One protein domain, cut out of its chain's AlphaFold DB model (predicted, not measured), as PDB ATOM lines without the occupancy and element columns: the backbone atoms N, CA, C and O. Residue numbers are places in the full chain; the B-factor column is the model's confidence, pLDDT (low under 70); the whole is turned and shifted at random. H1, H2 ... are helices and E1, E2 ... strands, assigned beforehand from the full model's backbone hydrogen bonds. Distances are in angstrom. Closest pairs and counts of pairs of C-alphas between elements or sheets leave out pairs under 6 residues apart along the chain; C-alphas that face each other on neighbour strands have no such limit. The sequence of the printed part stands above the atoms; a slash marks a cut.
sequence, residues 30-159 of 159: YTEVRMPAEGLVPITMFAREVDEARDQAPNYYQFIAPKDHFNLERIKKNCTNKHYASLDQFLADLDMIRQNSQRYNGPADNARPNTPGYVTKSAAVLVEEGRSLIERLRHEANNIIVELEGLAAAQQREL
ATOM      1  N   TYR A  30     122.574 152.585 121.423       55.19
ATOM      2  CA  TYR A  30     123.019 153.657 120.521       55.19
ATOM      3  C   TYR A  30     121.931 154.041 119.494       55.19
ATOM      4  O   TYR A  30     122.105 155.028 118.783       55.19
ATOM      5  N   THR A  31     120.807 153.314 119.431       54.03
ATOM      6  CA  THR A  31     119.596 153.731 118.722       54.03
ATOM      7  C   THR A  31     118.502 154.229 119.680       54.03
ATOM      8  O   THR A  31     118.126 155.389 119.541       54.03
ATOM      9  N   GLU A  32     117.999 153.452 120.665       51.22
ATOM     10  CA  GLU A  32     116.864 153.877 121.531       51.22
ATOM     11  C   GLU A  32     116.788 153.190 122.935       51.22
ATOM     12  O   GLU A  32     117.036 151.987 123.086       51.22
ATOM     13  N   VAL A  33     116.368 153.916 123.990       60.53
ATOM     14  CA  VAL A  33     115.932 153.364 125.302       60.53
ATOM     15  C   VAL A  33     114.435 153.593 125.473       60.53
ATOM     16  O   VAL A  33     113.960 154.680 125.202       60.53
ATOM     17  N   ARG A  34     113.662 152.623 125.965       58.47
ATOM     18  CA  ARG A  34     112.217 152.817 126.183       58.47
ATOM     19  C   ARG A  34     111.943 153.290 127.613       58.47
ATOM     20  O   ARG A  34     112.172 152.529 128.545       58.47
ATOM     21  N   MET A  35     111.393 154.492 127.790       58.25
ATOM     22  CA  MET A  35     110.742 154.884 129.043       58.25
ATOM     23  C   MET A  35     109.308 154.331 129.092       58.25
ATOM     24  O   MET A  35     108.545 154.548 128.145       58.25
ATOM     25  N   PRO A  36     108.899 153.660 130.189       50.75
ATOM     26  CA  PRO A  36     107.576 153.036 130.305       50.75
ATOM     27  C   PRO A  36     106.389 153.983 130.070       50.75
ATOM     28  O   PRO A  36     105.378 153.547 129.528       50.75
ATOM     29  N   ALA A  37     106.516 155.264 130.436       56.44
ATOM     30  CA  ALA A  37     105.438 156.258 130.348       56.44
ATOM     31  C   ALA A  37     105.572 157.260 129.183       56.44
ATOM     32  O   ALA A  37     104.640 158.012 128.919       56.44
ATOM     33  N   GLU A  38     106.718 157.294 128.493       56.34
ATOM     34  CA  GLU A  38     107.090 158.403 127.589       56.34
ATOM     35  C   GLU A  38     107.575 157.949 126.207       56.34
ATOM     36  O   GLU A  38     107.862 158.779 125.348       56.34
ATOM     37  N   GLY A  39     107.626 156.638 125.954       62.50
ATOM     38  CA  GLY A  39     108.079 156.102 124.673       62.50
ATOM     39  C   GLY A  39     109.601 156.005 124.595       62.50
ATOM     40  O   GLY A  39     110.260 155.683 125.582       62.50
ATOM     41  N   LEU A  40     110.171 156.196 123.408       62.22
ATOM     42  CA  LEU A  40     111.606 156.034 123.171       62.22
ATOM     43  C   LEU A  40     112.356 157.310 123.573       62.22
ATOM     44  O   LEU A  40     112.135 158.387 123.031       62.22
ATOM     45  N   VAL A  41     113.247 157.174 124.543       63.06
ATOM     46  CA  VAL A  41     114.181 158.188 125.009       63.06
ATOM     47  C   VAL A  41     115.529 157.937 124.355       63.06
ATOM     48  O   VAL A  41     116.136 156.881 124.567       63.06
ATOM     49  N   PRO A  42     116.035 158.887 123.567       64.88
ATOM     50  CA  PRO A  42     117.343 158.740 122.964       64.88
ATOM     51  C   PRO A  42     118.420 158.919 124.038       64.88
ATOM     52  O   PRO A  42     118.650 160.022 124.519       64.88
ATOM     53  N   ILE A  43     119.146 157.854 124.381       72.38
ATOM     54  CA  ILE A  43     120.412 157.977 125.133       72.38
ATOM     55  C   ILE A  43     121.597 158.313 124.225       72.38
ATOM     56  O   ILE A  43     122.731 158.409 124.687       72.38
ATOM     57  N   THR A  44     121.339 158.518 122.932       76.19
ATOM     58  CA  THR A  44     122.338 158.891 121.925       76.19
ATOM     59  C   THR A  44     123.040 160.206 122.254       76.19
ATOM     60  O   THR A  44     124.153 160.433 121.792       76.19
ATOM     61  N   MET A  45     122.460 161.045 123.116       83.56
ATOM     62  CA  MET A  45     123.134 162.225 123.664       83.56
ATOM     63  C   MET A  45     124.373 161.882 124.510       83.56
ATOM     64  O   MET A  45     125.303 162.674 124.568       83.56
ATOM     65  N   PHE A  46     124.437 160.684 125.100       89.50
ATOM     66  CA  PHE A  46     125.588 160.207 125.877       89.50
ATOM     67  C   PHE A  46     126.557 159.359 125.045       89.50
ATOM     68  O   PHE A  46     127.481 158.762 125.589       89.50
ATOM     69  N   ALA A  47     126.349 159.281 123.729       86.88
ATOM     70  CA  ALA A  47     127.132 158.476 122.794       86.88
ATOM     71  C   ALA A  47     128.637 158.776 122.810       86.88
ATOM     72  O   ALA A  47     129.438 157.866 122.608       86.88
ATOM     73  N   ARG A  48     128.980 160.051 122.992       90.38
ATOM     74  CA  ARG A  48     130.291 160.673 122.768       90.38
ATOM     75  C   ARG A  48     130.479 161.825 123.753       90.38
ATOM     76  O   ARG A  48     129.563 162.139 124.510       90.38
ATOM     77  N   GLU A  49     131.649 162.452 123.742       93.44
ATOM     78  CA  GLU A  49     131.896 163.643 124.559       93.44
ATOM     79  C   GLU A  49     130.962 164.806 124.207       93.44
ATOM     80  O   GLU A  49     130.572 164.981 123.045       93.44
ATOM     81  N   VAL A  50     130.624 165.583 125.241       94.25
ATOM     82  CA  VAL A  50     129.820 166.799 125.122       94.25
ATOM     83  C   VAL A  50     130.596 167.823 124.309       94.25
ATOM     84  O   VAL A  50     131.732 168.140 124.617       94.25
ATOM     85  N   ASP A  51     129.977 168.363 123.276       95.44
ATOM     86  CA  ASP A  51     130.511 169.499 122.539       95.44
ATOM     87  C   ASP A  51     129.638 170.710 122.856       95.44
ATOM     88  O   ASP A  51     128.435 170.697 122.589       95.44
ATOM     89  N   GLU A  52     130.228 171.744 123.458       95.62
ATOM     90  CA  GLU A  52     129.474 172.886 123.990       95.62
ATOM     91  C   GLU A  52     128.627 173.593 122.918       95.62
ATOM     92  O   GLU A  52     127.528 174.062 123.214       95.62
ATOM     93  N   ALA A  53     129.102 173.639 121.667       95.00
ATOM     94  CA  ALA A  53     128.400 174.296 120.570       95.00
ATOM     95  C   ALA A  53     127.290 173.409 119.989       95.00
ATOM     96  O   ALA A  53     126.142 173.836 119.863       95.00
ATOM     97  N   ARG A  54     127.620 172.162 119.648       93.38
ATOM     98  CA  ARG A  54     126.703 171.189 119.046       93.38
ATOM     99  C   ARG A  54     125.577 170.797 119.994       93.38
ATOM    100  O   ARG A  54     124.432 170.692 119.563       93.38
ATOM    101  N   ASP A  55     125.912 170.564 121.258       90.81
ATOM    102  CA  ASP A  55     124.974 170.070 122.264       90.81
ATOM    103  C   ASP A  55     124.293 171.218 123.024       90.81
ATOM    104  O   ASP A  55     123.520 170.970 123.946       90.81
ATOM    105  N   GLN A  56     124.555 172.472 122.624       93.00
ATOM    106  CA  GLN A  56     124.017 173.683 123.256       93.00
ATOM    107  C   GLN A  56     124.290 173.696 124.766       93.00
ATOM    108  O   GLN A  56     123.427 174.030 125.581       93.00
ATOM    109  N   ALA A  57     125.515 173.313 125.132       94.50
ATOM    110  CA  ALA A  57     125.968 173.141 126.501       94.50
ATOM    111  C   ALA A  57     127.066 174.170 126.854       94.50
ATOM    112  O   ALA A  57     128.221 173.790 127.057       94.50
ATOM    113  N   PRO A  58     126.751 175.480 126.894       96.94
ATOM    114  CA  PRO A  58     127.752 176.519 127.114       96.94
ATOM    115  C   PRO A  58     128.456 176.367 128.466       96.94
ATOM    116  O   PRO A  58     127.811 176.258 129.509       96.94
ATOM    117  N   ASN A  59     129.789 176.453 128.456       96.75
ATOM    118  CA  ASN A  59     130.640 176.355 129.644       96.75
ATOM    119  C   ASN A  59     130.559 175.003 130.378       96.75
ATOM    120  O   ASN A  59     130.954 174.929 131.543       96.75
ATOM    121  N   TYR A  60     130.066 173.935 129.741       96.69
ATOM    122  CA  TYR A  60     129.996 172.592 130.326       96.69
ATOM    123  C   TYR A  60     131.297 172.185 131.028       96.69
ATOM    124  O   TYR A  60     131.288 171.722 132.175       96.69
ATOM    125  N   TYR A  61     132.433 172.437 130.382       96.69
ATOM    126  CA  TYR A  61     133.743 172.047 130.893       96.69
ATOM    127  C   TYR A  61     134.268 172.926 132.036       96.69
ATOM    128  O   TYR A  61     135.249 172.563 132.683       96.69
ATOM    129  N   GLN A  62     133.598 174.040 132.342       96.62
ATOM    130  CA  GLN A  62     133.851 174.820 133.556       96.62
ATOM    131  C   GLN A  62     133.143 174.215 134.779       96.62
ATOM    132  O   GLN A  62     133.619 174.372 135.902       96.62
ATOM    133  N   PHE A  63     132.031 173.497 134.576       94.38
ATOM    134  CA  PHE A  63     131.262 172.858 135.653       94.38
ATOM    135  C   PHE A  63     131.697 171.418 135.934       94.38
ATOM    136  O   PHE A  63     131.572 170.942 137.068       94.38
ATOM    137  N   ILE A  64     132.170 170.698 134.912       96.94
ATOM    138  CA  ILE A  64     132.523 169.280 135.017       96.94
ATOM    139  C   ILE A  64     134.034 169.090 134.881       96.94
ATOM    140  O   ILE A  64     134.626 169.352 133.834       96.94
ATOM    141  N   ALA A  65     134.657 168.571 135.941       94.81
ATOM    142  CA  ALA A  65     136.092 168.320 135.981       94.81
ATOM    143  C   ALA A  65     136.522 167.237 134.963       94.81
ATOM    144  O   ALA A  65     135.834 166.220 134.853       94.81
ATOM    145  N   PRO A  66     137.697 167.367 134.307       94.00
ATOM    146  CA  PRO A  66     138.185 166.415 133.297       94.00
ATOM    147  C   PRO A  66     138.183 164.939 133.704       94.00
ATOM    148  O   PRO A  66     137.829 164.056 132.924       94.00
ATOM    149  N   LYS A  67     138.540 164.649 134.959       93.06
ATOM    150  CA  LYS A  67     138.553 163.276 135.484       93.06
ATOM    151  C   LYS A  67     137.165 162.624 135.513       93.06
ATOM    152  O   LYS A  67     137.081 161.402 135.430       93.06
ATOM    153  N   ASP A  68     136.115 163.439 135.592       94.62
ATOM    154  CA  ASP A  68     134.725 163.011 135.688       94.62
ATOM    155  C   ASP A  68     134.035 163.045 134.313       94.62
ATOM    156  O   ASP A  68     132.834 162.827 134.233       94.62
ATOM    157  N   HIS A  69     134.746 163.299 133.206       93.94
ATOM    158  CA  HIS A  69     134.160 163.263 131.857       93.94
ATOM    159  C   HIS A  69     133.831 161.825 131.443       93.94
ATOM    160  O   HIS A  69     134.725 161.049 131.108       93.94
ATOM    161  N   PHE A  70     132.551 161.458 131.431       94.38
ATOM    162  CA  PHE A  70     132.099 160.129 131.019       94.38
ATOM    163  C   PHE A  70     131.045 160.197 129.922       94.38
ATOM    164  O   PHE A  70     130.205 161.092 129.882       94.38
ATOM    165  N   ASN A  71     131.115 159.213 129.034       93.00
ATOM    166  CA  ASN A  71     130.182 158.957 127.949       93.00
ATOM    167  C   ASN A  71     130.222 157.452 127.618       93.00
ATOM    168  O   ASN A  71     131.089 156.714 128.102       93.00
ATOM    169  N   LEU A  72     129.289 156.992 126.791       88.44
ATOM    170  CA  LEU A  72     129.143 155.581 126.436       88.44
ATOM    171  C   LEU A  72     130.320 155.043 125.615       88.44
ATOM    172  O   LEU A  72     130.673 153.876 125.778       88.44
ATOM    173  N   GLU A  73     130.977 155.869 124.798       88.94
ATOM    174  CA  GLU A  73     132.173 155.465 124.050       88.94
ATOM    175  C   GLU A  73     133.339 155.148 124.998       88.94
ATOM    176  O   GLU A  73     133.983 154.100 124.882       88.94
ATOM    177  N   ARG A  74     133.571 156.002 126.002       92.25
ATOM    178  CA  ARG A  74     134.578 155.784 127.046       92.25
ATOM    179  C   ARG A  74     134.266 154.531 127.860       92.25
ATOM    180  O   ARG A  74     135.160 153.715 128.078       92.25
ATOM    181  N   ILE A  75     133.010 154.345 128.263       90.69
ATOM    182  CA  ILE A  75     132.582 153.151 129.007       90.69
ATOM    183  C   ILE A  75     132.779 151.890 128.160       90.69
ATOM    184  O   ILE A  75     133.350 150.916 128.648       90.69
ATOM    185  N   LYS A  76     132.396 151.918 126.878       86.81
ATOM    186  CA  LYS A  76     132.630 150.819 125.932       86.81
ATOM    187  C   LYS A  76     134.116 150.488 125.825       86.81
ATOM    188  O   LYS A  76     134.490 149.320 125.906       86.81
ATOM    189  N   LYS A  77     134.975 151.502 125.692       89.06
ATOM    190  CA  LYS A  77     136.434 151.329 125.654       89.06
ATOM    191  C   LYS A  77     136.961 150.692 126.942       89.06
ATOM    192  O   LYS A  77     137.761 149.762 126.863       89.06
ATOM    193  N   ASN A  78     136.485 151.134 128.107       90.31
ATOM    194  CA  ASN A  78     136.839 150.538 129.398       90.31
ATOM    195  C   ASN A  78     136.411 149.063 129.491       90.31
ATOM    196  O   ASN A  78     137.191 148.240 129.973       90.31
ATOM    197  N   CYS A  79     135.227 148.701 128.982       84.12
ATOM    198  CA  CYS A  79     134.789 147.304 128.903       84.12
ATOM    199  C   CYS A  79     135.718 146.473 128.006       84.12
ATOM    200  O   CYS A  79     136.241 145.448 128.439       84.12
ATOM    201  N   THR A  80     135.956 146.928 126.771       83.62
ATOM    202  CA  THR A  80     136.794 146.224 125.783       83.62
ATOM    203  C   THR A  80     138.220 146.019 126.287       83.62
ATOM    204  O   THR A  80     138.793 144.942 126.121       83.62
ATOM    205  N   ASN A  81     138.772 147.025 126.965       87.44
ATOM    206  CA  ASN A  81     140.121 146.984 127.521       87.44
ATOM    207  C   ASN A  81     140.198 146.300 128.895       87.44
ATOM    208  O   ASN A  81     141.275 146.256 129.485       87.44
ATOM    209  N   LYS A  82     139.085 145.750 129.404       84.94
ATOM    210  CA  LYS A  82     139.004 145.059 130.703       84.94
ATOM    211  C   LYS A  82     139.465 145.930 131.880       84.94
ATOM    212  O   LYS A  82     140.111 145.441 132.801       84.94
ATOM    213  N   HIS A  83     139.144 147.223 131.846       89.44
ATOM    214  CA  HIS A  83     139.497 148.162 132.917       89.44
ATOM    215  C   HIS A  83     138.647 147.986 134.179       89.44
ATOM    216  O   HIS A  83     139.069 148.380 135.261       89.44
ATOM    217  N   TYR A  84     137.461 147.395 134.051       88.12
ATOM    218  CA  TYR A  84     136.608 147.104 135.193       88.12
ATOM    219  C   TYR A  84     137.044 145.797 135.857       88.12
ATOM    220  O   TYR A  84     137.176 144.770 135.194       88.12
ATOM    221  N   ALA A  85     137.240 145.835 137.171       85.75
ATOM    222  CA  ALA A  85     137.468 144.657 138.004       85.75
ATOM    223  C   ALA A  85     136.157 144.093 138.581       85.75
ATOM    224  O   ALA A  85     136.128 142.971 139.084       85.75
ATOM    225  N   SER A  86     135.073 144.871 138.527       85.69
ATOM    226  CA  SER A  86     133.755 144.496 139.039       85.69
ATOM    227  C   SER A  86     132.631 145.208 138.281       85.69
ATOM    228  O   SER A  86     132.840 146.241 137.642       85.69
ATOM    229  N   LEU A  87     131.417 144.653 138.350       85.06
ATOM    230  CA  LEU A  87     130.226 145.275 137.751       85.06
ATOM    231  C   LEU A  87     129.826 146.569 138.468       85.06
ATOM    232  O   LEU A  87     129.245 147.452 137.847       85.06
ATOM    233  N   ASP A  88     130.195 146.709 139.741       88.19
ATOM    234  CA  ASP A  88     129.930 147.921 140.514       88.19
ATOM    235  C   ASP A  88     130.782 149.098 140.013       88.19
ATOM    236  O   ASP A  88     130.287 150.218 139.943       88.19
ATOM    237  N   GLN A  89     132.031 148.855 139.586       91.62
ATOM    238  CA  GLN A  89     132.861 149.887 138.945       91.62
ATOM    239  C   GLN A  89     132.274 150.334 137.604       91.62
ATOM    240  O   GLN A  89     132.223 151.526 137.320       91.62
ATOM    241  N   PHE A  90     131.780 149.388 136.803       89.62
ATOM    242  CA  PHE A  90     131.061 149.717 135.575       89.62
ATOM    243  C   PHE A  90     129.816 150.576 135.864       89.62
ATOM    244  O   PHE A  90     129.584 151.582 135.193       89.62
ATOM    245  N   LEU A  91     129.021 150.201 136.874       91.06
ATOM    246  CA  LEU A  91     127.813 150.937 137.244       91.06
ATOM    247  C   LEU A  91     128.140 152.335 137.791       91.06
ATOM    248  O   LEU A  91     127.390 153.272 137.530       91.06
ATOM    249  N   ALA A  92     129.260 152.493 138.497       94.75
ATOM    250  CA  ALA A  92     129.733 153.789 138.973       94.75
ATOM    251  C   ALA A  92     130.074 154.745 137.815       94.75
ATOM    252  O   ALA A  92     129.702 155.917 137.870       94.75
ATOM    253  N   ASP A  93     130.700 154.249 136.743       94.88
ATOM    254  CA  ASP A  93     130.995 155.060 135.554       94.88
ATOM    255  C   ASP A  93     129.711 155.451 134.790       94.88
ATOM    256  O   ASP A  93     129.610 156.575 134.293       94.88
ATOM    257  N   LEU A  94     128.688 154.581 134.747       92.25
ATOM    258  CA  LEU A  94     127.353 154.967 134.257       92.25
ATOM    259  C   LEU A  94     126.706 156.031 135.149       92.25
ATOM    260  O   LEU A  94     126.135 156.999 134.643       92.25
ATOM    261  N   ASP A  95     126.799 155.882 136.473       96.00
ATOM    262  CA  ASP A  95     126.239 156.856 137.410       96.00
ATOM    263  C   ASP A  95     126.935 158.215 137.303       96.00
ATOM    264  O   ASP A  95     126.295 159.246 137.501       96.00
ATOM    265  N   MET A  96     128.205 158.251 136.892       97.62
ATOM    266  CA  MET A  96     128.906 159.505 136.626       97.62
ATOM    267  C   MET A  96     128.245 160.311 135.498       97.62
ATOM    268  O   MET A  96     128.125 161.533 135.603       97.62
ATOM    269  N   ILE A  97     127.712 159.649 134.461       95.38
ATOM    270  CA  ILE A  97     126.924 160.315 133.408       95.38
ATOM    271  C   ILE A  97     125.682 160.978 134.020       95.38
ATOM    272  O   ILE A  97     125.387 162.139 133.720       95.38
ATOM    273  N   ARG A  98     124.977 160.285 134.923       96.12
ATOM    274  CA  ARG A  98     123.810 160.833 135.636       96.12
ATOM    275  C   ARG A  98     124.188 161.987 136.563       96.12
ATOM    276  O   ARG A  98     123.518 163.018 136.535       96.12
ATOM    277  N   GLN A  99     125.251 161.851 137.353       97.81
ATOM    278  CA  GLN A  99     125.720 162.890 138.274       97.81
ATOM    279  C   GLN A  99     126.110 164.171 137.534       97.81
ATOM    280  O   GLN A  99     125.693 165.258 137.931       97.81
ATOM    281  N   ASN A 100     126.851 164.052 136.430       97.62
ATOM    282  CA  ASN A 100     127.214 165.201 135.603       97.62
ATOM    283  C   ASN A 100     125.996 165.820 134.926       97.62
ATOM    284  O   ASN A 100     125.876 167.043 134.882       97.62
ATOM    285  N   SER A 101     125.069 164.984 134.448       96.19
ATOM    286  CA  SER A 101     123.810 165.463 133.879       96.19
ATOM    287  C   SER A 101     123.034 166.282 134.903       96.19
ATOM    288  O   SER A 101     122.620 167.388 134.583       96.19
ATOM    289  N   GLN A 102     122.927 165.808 136.146       96.75
ATOM    290  CA  GLN A 102     122.272 166.543 137.226       96.75
ATOM    291  C   GLN A 102     123.015 167.829 137.605       96.75
ATOM    292  O   GLN A 102     122.381 168.854 137.841       96.75
ATOM    293  N   ARG A 103     124.352 167.793 137.664       97.12
ATOM    294  CA  ARG A 103     125.178 168.960 138.008       97.12
ATOM    295  C   ARG A 103     125.041 170.079 136.978       97.12
ATOM    296  O   ARG A 103     124.979 171.238 137.365       97.12
ATOM    297  N   TYR A 104     125.003 169.725 135.697       97.00
ATOM    298  CA  TYR A 104     124.936 170.693 134.608       97.00
ATOM    299  C   TYR A 104     123.496 171.119 134.280       97.00
ATOM    300  O   TYR A 104     123.214 172.303 134.134       97.00
ATOM    301  N   ASN A 105     122.567 170.163 134.195       94.94
ATOM    302  CA  ASN A 105     121.201 170.400 133.720       94.94
ATOM    303  C   ASN A 105     120.164 170.584 134.841       94.94
ATOM    304  O   ASN A 105     119.008 170.904 134.560       94.94
ATOM    305  N   GLY A 106     120.546 170.357 136.099       95.25
ATOM    306  CA  GLY A 106     119.633 170.368 137.239       95.25
ATOM    307  C   GLY A 106     118.876 169.046 137.449       95.25
ATOM    308  O   GLY A 106     119.113 168.051 136.750       95.25
ATOM    309  N   PRO A 107     117.984 168.994 138.457       95.06
ATOM    310  CA  PRO A 107     117.224 167.794 138.795       95.06
ATOM    311  C   PRO A 107     116.236 167.401 137.686       95.06
ATOM    312  O   PRO A 107     115.808 168.224 136.879       95.06
ATOM    313  N   ALA A 108     115.845 166.127 137.669       90.75
ATOM    314  CA  ALA A 108     114.855 165.592 136.730       90.75
ATOM    315  C   ALA A 108     113.395 165.882 137.143       90.75
ATOM    316  O   ALA A 108     112.460 165.413 136.488       90.75
ATOM    317  N   ASP A 109     113.188 166.623 138.232       89.19
ATOM    318  CA  ASP A 109     111.870 166.886 138.803       89.19
ATOM    319  C   ASP A 109     110.989 167.620 137.791       89.19
ATOM    320  O   ASP A 109     111.340 168.684 137.283       89.19
ATOM    321  N   ASN A 110     109.827 167.041 137.478       81.94
ATOM    322  CA  ASN A 110     108.898 167.552 136.463       81.94
ATOM    323  C   ASN A 110     109.508 167.715 135.056       81.94
ATOM    324  O   ASN A 110     108.974 168.474 134.242       81.94
ATOM    325  N   ALA A 111     110.600 167.007 134.748       85.00
ATOM    326  CA  ALA A 111     111.248 167.070 133.446       85.00
ATOM    327  C   ALA A 111     110.295 166.655 132.315       85.00
ATOM    328  O   ALA A 111     109.680 165.585 132.348       85.00
ATOM    329  N   ARG A 112     110.222 167.508 131.291       84.06
ATOM    330  CA  ARG A 112     109.448 167.309 130.054       84.06
ATOM    331  C   ARG A 112     110.400 167.205 128.863       84.06
ATOM    332  O   ARG A 112     111.518 167.713 128.967       84.06
ATOM    333  N   PRO A 113     109.987 166.613 127.730       83.25
ATOM    334  CA  PRO A 113     110.803 166.606 126.521       83.25
ATOM    335  C   PRO A 113     111.353 168.001 126.184       83.25
ATOM    336  O   PRO A 113     110.663 169.003 126.374       83.25
ATOM    337  N   ASN A 114     112.593 168.052 125.690       81.81
ATOM    338  CA  ASN A 114     113.315 169.280 125.323       81.81
ATOM    339  C   ASN A 114     113.642 170.239 126.488       81.81
ATOM    340  O   ASN A 114     113.892 171.419 126.259       81.81
ATOM    341  N   THR A 115     113.665 169.753 127.732       89.44
ATOM    342  CA  THR A 115     114.157 170.522 128.892       89.44
ATOM    343  C   THR A 115     115.503 169.978 129.382       89.44
ATOM    344  O   THR A 115     115.740 168.777 129.242       89.44
ATOM    345  N   PRO A 116     116.367 170.796 130.017       90.31
ATOM    346  CA  PRO A 116     117.617 170.303 130.601       90.31
ATOM    347  C   PRO A 116     117.399 169.129 131.571       90.31
ATOM    348  O   PRO A 116     118.061 168.098 131.458       90.31
ATOM    349  N   GLY A 117     116.396 169.207 132.453       91.81
ATOM    350  CA  GLY A 117     116.067 168.114 133.379       91.81
ATOM    351  C   GLY A 117     115.724 166.787 132.682       91.81
ATOM    352  O   GLY A 117     115.884 165.719 133.272       91.81
ATOM    353  N   TYR A 118     115.312 166.817 131.408       88.19
ATOM    354  CA  TYR A 118     115.074 165.609 130.614       88.19
ATOM    355  C   TYR A 118     116.367 164.863 130.277       88.19
ATOM    356  O   TYR A 118     116.357 163.636 130.194       88.19
ATOM    357  N   VAL A 119     117.492 165.571 130.148       90.44
ATOM    358  CA  VAL A 119     118.824 164.960 130.014       90.44
ATOM    359  C   VAL A 119     119.156 164.194 131.295       90.44
ATOM    360  O   VAL A 119     119.482 163.010 131.240       90.44
ATOM    361  N   THR A 120     118.958 164.812 132.465       93.56
ATOM    362  CA  THR A 120     119.140 164.153 133.772       93.56
ATOM    363  C   THR A 120     118.242 162.926 133.923       93.56
ATOM    364  O   THR A 120     118.699 161.871 134.366       93.56
ATOM    365  N   LYS A 121     116.978 163.031 133.501       89.19
ATOM    366  CA  LYS A 121     116.033 161.910 133.486       89.19
ATOM    367  C   LYS A 121     116.512 160.773 132.584       89.19
ATOM    368  O   LYS A 121     116.519 159.619 133.005       89.19
ATOM    369  N   SER A 122     116.963 161.098 131.374       86.31
ATOM    370  CA  SER A 122     117.486 160.128 130.406       86.31
ATOM    371  C   SER A 122     118.711 159.391 130.955       86.31
ATOM    372  O   SER A 122     118.817 158.172 130.814       86.31
ATOM    373  N   ALA A 123     119.604 160.104 131.647       90.50
ATOM    374  CA  ALA A 123     120.763 159.505 132.301       90.50
ATOM    375  C   ALA A 123     120.374 158.591 133.477       90.50
ATOM    376  O   ALA A 123     120.987 157.545 133.668       90.50
ATOM    377  N   ALA A 124     119.335 158.932 134.244       90.62
ATOM    378  CA  ALA A 124     118.836 158.063 135.312       90.62
ATOM    379  C   ALA A 124     118.278 156.737 134.761       90.62
ATOM    380  O   ALA A 124     118.586 155.674 135.293       90.62
ATOM    381  N   VAL A 125     117.528 156.784 133.654       85.12
ATOM    382  CA  VAL A 125     117.023 155.570 132.988       85.12
ATOM    383  C   VAL A 125     118.177 154.693 132.497       85.12
ATOM    384  O   VAL A 125     118.132 153.480 132.667       85.12
ATOM    385  N   LEU A 126     119.234 155.292 131.938       85.25
ATOM    386  CA  LEU A 126     120.441 154.562 131.537       85.25
ATOM    387  C   LEU A 126     121.061 153.776 132.710       85.25
ATOM    388  O   LEU A 126     121.432 152.614 132.539       85.25
ATOM    389  N   VAL A 127     121.151 154.386 133.896       89.31
ATOM    390  CA  VAL A 127     121.688 153.730 135.102       89.31
ATOM    391  C   VAL A 127     120.794 152.570 135.549       89.31
ATOM    392  O   VAL A 127     121.298 151.479 135.815       89.31
ATOM    393  N   GLU A 128     119.475 152.769 135.585       87.44
ATOM    394  CA  GLU A 128     118.523 151.731 136.007       87.44
ATOM    395  C   GLU A 128     118.457 150.546 135.034       87.44
ATOM    396  O   GLU A 128     118.358 149.389 135.454       87.44
ATOM    397  N   GLU A 129     118.597 150.800 133.734       80.94
ATOM    398  CA  GLU A 129     118.745 149.752 132.721       80.94
ATOM    399  C   GLU A 129     120.036 148.947 132.924       80.94
ATOM    400  O   GLU A 129     120.016 147.712 132.881       80.94
ATOM    401  N   GLY A 130     121.152 149.627 133.211       82.62
ATOM    402  CA  GLY A 130     122.419 148.982 133.557       82.62
ATOM    403  C   GLY A 130     122.300 148.098 134.802       82.62
ATOM    404  O   GLY A 130     122.724 146.941 134.783       82.62
ATOM    405  N   ARG A 131     121.652 148.604 135.859       87.38
ATOM    406  CA  ARG A 131     121.383 147.864 137.101       87.38
ATOM    407  C   ARG A 131     120.518 146.628 136.854       87.38
ATOM    408  O   ARG A 131     120.892 145.529 137.254       87.38
ATOM    409  N   SER A 132     119.394 146.791 136.161       84.44
ATOM    410  CA  SER A 132     118.458 145.697 135.864       84.44
ATOM    411  C   SER A 132     119.114 144.583 135.047       84.44
ATOM    412  O   SER A 132     118.809 143.402 135.216       84.44
ATOM    413  N   LEU A 133     120.034 144.938 134.151       78.38
ATOM    414  CA  LEU A 133     120.809 143.966 133.392       78.38
ATOM    415  C   LEU A 133     121.812 143.218 134.280       78.38
ATOM    416  O   LEU A 133     121.844 141.991 134.222       78.38
ATOM    417  N   ILE A 134     122.565 143.919 135.134       82.69
ATOM    418  CA  ILE A 134     123.479 143.289 136.103       82.69
ATOM    419  C   ILE A 134     122.736 142.258 136.963       82.69
ATOM    420  O   ILE A 134     123.227 141.143 137.125       82.69
ATOM    421  N   GLU A 135     121.546 142.591 137.461       85.31
ATOM    422  CA  GLU A 135     120.759 141.674 138.292       85.31
ATOM    423  C   GLU A 135     120.273 140.439 137.520       85.31
ATOM    424  O   GLU A 135     120.417 139.316 138.008       85.31
ATOM    425  N   ARG A 136     119.785 140.604 136.281       81.50
ATOM    426  CA  ARG A 136     119.426 139.457 135.425       81.50
ATOM    427  C   ARG A 136     120.616 138.538 135.172       81.50
ATOM    428  O   ARG A 136     120.495 137.329 135.322       81.50
ATOM    429  N   LEU A 137     121.771 139.111 134.853       76.06
ATOM    430  CA  LEU A 137     122.979 138.341 134.568       76.06
ATOM    431  C   LEU A 137     123.519 137.623 135.811       76.06
ATOM    432  O   LEU A 137     123.976 136.486 135.714       76.06
ATOM    433  N   ARG A 138     123.446 138.258 136.988       78.88
ATOM    434  CA  ARG A 138     123.766 137.612 138.272       78.88
ATOM    435  C   ARG A 138     122.848 136.420 138.524       78.88
ATOM    436  O   ARG A 138     123.324 135.363 138.927       78.88
ATOM    437  N   HIS A 139     121.553 136.580 138.264       82.19
ATOM    438  CA  HIS A 139     120.585 135.501 138.410       82.19
ATOM    439  C   HIS A 139     120.865 134.340 137.442       82.19
ATOM    440  O   HIS A 139     120.945 133.195 137.878       82.19
ATOM    441  N   GLU A 140     121.106 134.626 136.161       77.12
ATOM    442  CA  GLU A 140     121.481 133.615 135.161       77.12
ATOM    443  C   GLU A 140     122.771 132.874 135.544       77.12
ATOM    444  O   GLU A 140     122.811 131.644 135.503       77.12
ATOM    445  N   ALA A 141     123.805 133.598 135.985       74.94
ATOM    446  CA  ALA A 141     125.057 133.004 136.449       74.94
ATOM    447  C   ALA A 141     124.846 132.069 137.651       74.94
ATOM    448  O   ALA A 141     125.395 130.967 137.682       74.94
ATOM    449  N   ASN A 142     124.029 132.480 138.623       78.56
ATOM    450  CA  ASN A 142     123.704 131.654 139.784       78.56
ATOM    451  C   ASN A 142     122.930 130.390 139.387       78.56
ATOM    452  O   ASN A 142     123.237 129.313 139.893       78.56
ATOM    453  N   ASN A 143     121.980 130.494 138.454       77.00
ATOM    454  CA  ASN A 143     121.224 129.338 137.968       77.00
ATOM    455  C   ASN A 143     122.145 128.297 137.310       77.00
ATOM    456  O   ASN A 143     122.028 127.108 137.600       77.00
ATOM    457  N   ILE A 144     123.114 128.744 136.500       77.44
ATOM    458  CA  ILE A 144     124.110 127.863 135.869       77.44
ATOM    459  C   ILE A 144     124.987 127.170 136.921       77.44
ATOM    460  O   ILE A 144     125.280 125.983 136.790       77.44
ATOM    461  N   ILE A 145     125.410 127.886 137.970       77.81
ATOM    462  CA  ILE A 145     126.212 127.299 139.059       77.81
ATOM    463  C   ILE A 145     125.451 126.147 139.718       77.81
ATOM    464  O   ILE A 145     125.991 125.048 139.830       77.81
ATOM    465  N   VAL A 146     124.195 126.389 140.098       79.38
ATOM    466  CA  VAL A 146     123.350 125.386 140.757       79.38
ATOM    467  C   VAL A 146     123.148 124.159 139.862       79.38
ATOM    468  O   VAL A 146     123.233 123.027 140.340       79.38
ATOM    469  N   GLU A 147     122.928 124.357 138.560       79.38
ATOM    470  CA  GLU A 147     122.784 123.259 137.599       79.38
ATOM    471  C   GLU A 147     124.064 122.411 137.498       79.38
ATOM    472  O   GLU A 147     124.008 121.182 137.578       79.38
ATOM    473  N   LEU A 148     125.232 123.053 137.393       77.62
ATOM    474  CA  LEU A 148     126.522 122.360 137.324       77.62
ATOM    475  C   LEU A 148     126.838 121.578 138.607       77.62
ATOM    476  O   LEU A 148     127.352 120.459 138.533       77.62
ATOM    477  N   GLU A 149     126.528 122.144 139.775       81.62
ATOM    478  CA  GLU A 149     126.680 121.467 141.066       81.62
ATOM    479  C   GLU A 149     125.760 120.242 141.169       81.62
ATOM    480  O   GLU A 149     126.198 119.174 141.603       81.62
ATOM    481  N   GLY A 150     124.514 120.362 140.699       83.19
ATOM    482  CA  GLY A 150     123.562 119.253 140.633       83.19
ATOM    483  C   GLY A 150     124.036 118.109 139.732       83.19
ATOM    484  O   GLY A 150     123.994 116.945 140.137       83.19
ATOM    485  N   LEU A 151     124.546 118.428 138.537       81.50
ATOM    486  CA  LEU A 151     125.087 117.439 137.596       81.50
ATOM    487  C   LEU A 151     126.314 116.710 138.160       81.50
ATOM    488  O   LEU A 151     126.418 115.488 138.043       81.50
ATOM    489  N   ALA A 152     127.227 117.438 138.808       81.81
ATOM    490  CA  ALA A 152     128.402 116.845 139.439       81.81
ATOM    491  C   ALA A 152     128.015 115.895 140.586       81.81
ATOM    492  O   ALA A 152     128.575 114.803 140.705       81.81
ATOM    493  N   ALA A 153     127.027 116.280 141.399       83.00
ATOM    494  CA  ALA A 153     126.516 115.444 142.480       83.00
ATOM    495  C   ALA A 153     125.808 114.178 141.964       83.00
ATOM    496  O   ALA A 153     125.913 113.129 142.598       83.00
ATOM    497  N   ALA A 154     125.111 114.250 140.825       81.12
ATOM    498  CA  ALA A 154     124.490 113.088 140.188       81.12
ATOM    499  C   ALA A 154     125.543 112.086 139.680       81.12
ATOM    500  O   ALA A 154     125.465 110.907 140.011       81.12
ATOM    501  N   GLN A 155     126.585 112.562 138.986       76.56
ATOM    502  CA  GLN A 155     127.679 111.710 138.494       76.56
ATOM    503  C   GLN A 155     128.441 110.992 139.617       76.56
ATOM    504  O   GLN A 155     128.899 109.870 139.432       76.56
ATOM    505  N   GLN A 156     128.574 111.616 140.790       73.12
ATOM    506  CA  GLN A 156     129.222 110.995 141.950       73.12
ATOM    507  C   GLN A 156     128.385 109.894 142.614       73.12
ATOM    508  O   GLN A 156     128.943 109.103 143.364       73.12
ATOM    509  N   ARG A 157     127.066 109.849 142.385       74.56
ATOM    510  CA  ARG A 157     126.172 108.813 142.938       74.56
ATOM    511  C   ARG A 157     126.058 107.578 142.045       74.56
ATOM    512  O   ARG A 157     125.567 106.554 142.507       74.56
ATOM    513  N   GLU A 158     126.458 107.695 140.784       69.19
ATOM    514  CA  GLU A 158     126.449 106.607 139.796       69.19
ATOM    515  C   GLU A 158     127.771 105.811 139.763       69.19
ATOM    516  O   GLU A 158     127.854 104.802 139.061       69.19
ATOM    517  N   LEU A 159     128.785 106.248 140.523       56.31
ATOM    518  CA  LEU A 159     130.096 105.606 140.703       56.31
ATOM    519  C   LEU A 159     130.184 104.889 142.055       56.31
ATOM    520  O   LEU A 159     130.862 103.837 142.099       56.31
TER     521      LEU A 159
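Overview. This is residues 30 to 159 of the 159 residues of the protein "Hypothetical protein" of Vitrella brassicaformis (UniProt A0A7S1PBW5). A compact head has one very long helix, H5, whose far part, residues 135 to 159, of which 135 to 157 belong to H5, sticks out as a straight arm. In the head, H4 runs back side by side with the first part of H5 as a helical hairpin, the short helix H3 is next to H4, and a small strand hairpin, E1 and E2, sits by residues 118 to 129 of H5. The printed part has 130 residues, with two named strands and five named helices in the order E1, E2, H1, H2, H3, H4, H5; the sheet E1 - E2 is antiparallel and the class is mostly helix. The whole is loose, with a radius of gyration of the C-alphas of 19.6 A, and spans 72 by 34 by 23 A, the arm making the length.

Along the chain. E1 is residues 33 to 35, 6.6 A long, beginning at C-alpha 33 (115.932, 153.364, 125.302). E2 is residues 39 to 41, 6.5 A. H1 is residues 43 to 46, 5.7 A, and H2 is residues 60 to 63, 5.5 A. H3 is residues 72 to 80, 12.1 A. H4 is residues 87 to 105, 27.0 A, beginning at C-alpha 87 (130.226, 145.275, 137.751). H5 is residues 116 to 157, 63.3 A, ending at C-alpha 157 (126.172, 108.813, 142.938).

Arrangement. H4 is the hub, touching three helices. H4 and H5 touch through residues 116 to 134 of H5 alone, a helical hairpin at a shallow tilt of 9 degrees, opposite ways; their closest C-alphas, of Arg 98 and Ala 123, are 4.7 A apart. H3 and H4, also a helical hairpin, only just touch, with 3 pairs of C-alphas within 8 A, the closest those of Ile 75 and Asp 93 at 7.0 A; their shallow tilt is 13 degrees, opposite ways. H2 and H4 only just touch, with 3 such pairs, the closest Phe 63 and Tyr 104 at 6.8 A. H1 and H5 only just touch, with 3 such pairs, the closest Ile 43 and Ser 122 at 6.4 A. H3 and H5 are apart. E1 and E2 form an antiparallel hairpin, with N 35 and O 39 at 2.8 A and N 41 and O 33 at 2.7 A, within hydrogen-bond range. In H3 every O i to N i+4 pair is within hydrogen-bond range, in H4 14 of 15 and in H5 37 of 38; H1 and H2 are too short for such a pair.

Size, cuts and confidence. The farthest C-alphas, of Pro 58 and Leu 159, are 72.2 A apart. Without residues 135 to 159, which stand free, the body spans 36 by 34 by 22 A. The printed part has no cut and ends at the chain's last residue. The link H1 to H2, residues 47 to 59, is long. Mean pLDDT of the printed part is 84.7; residues 30 to 42 and 158 to 159 are under 70.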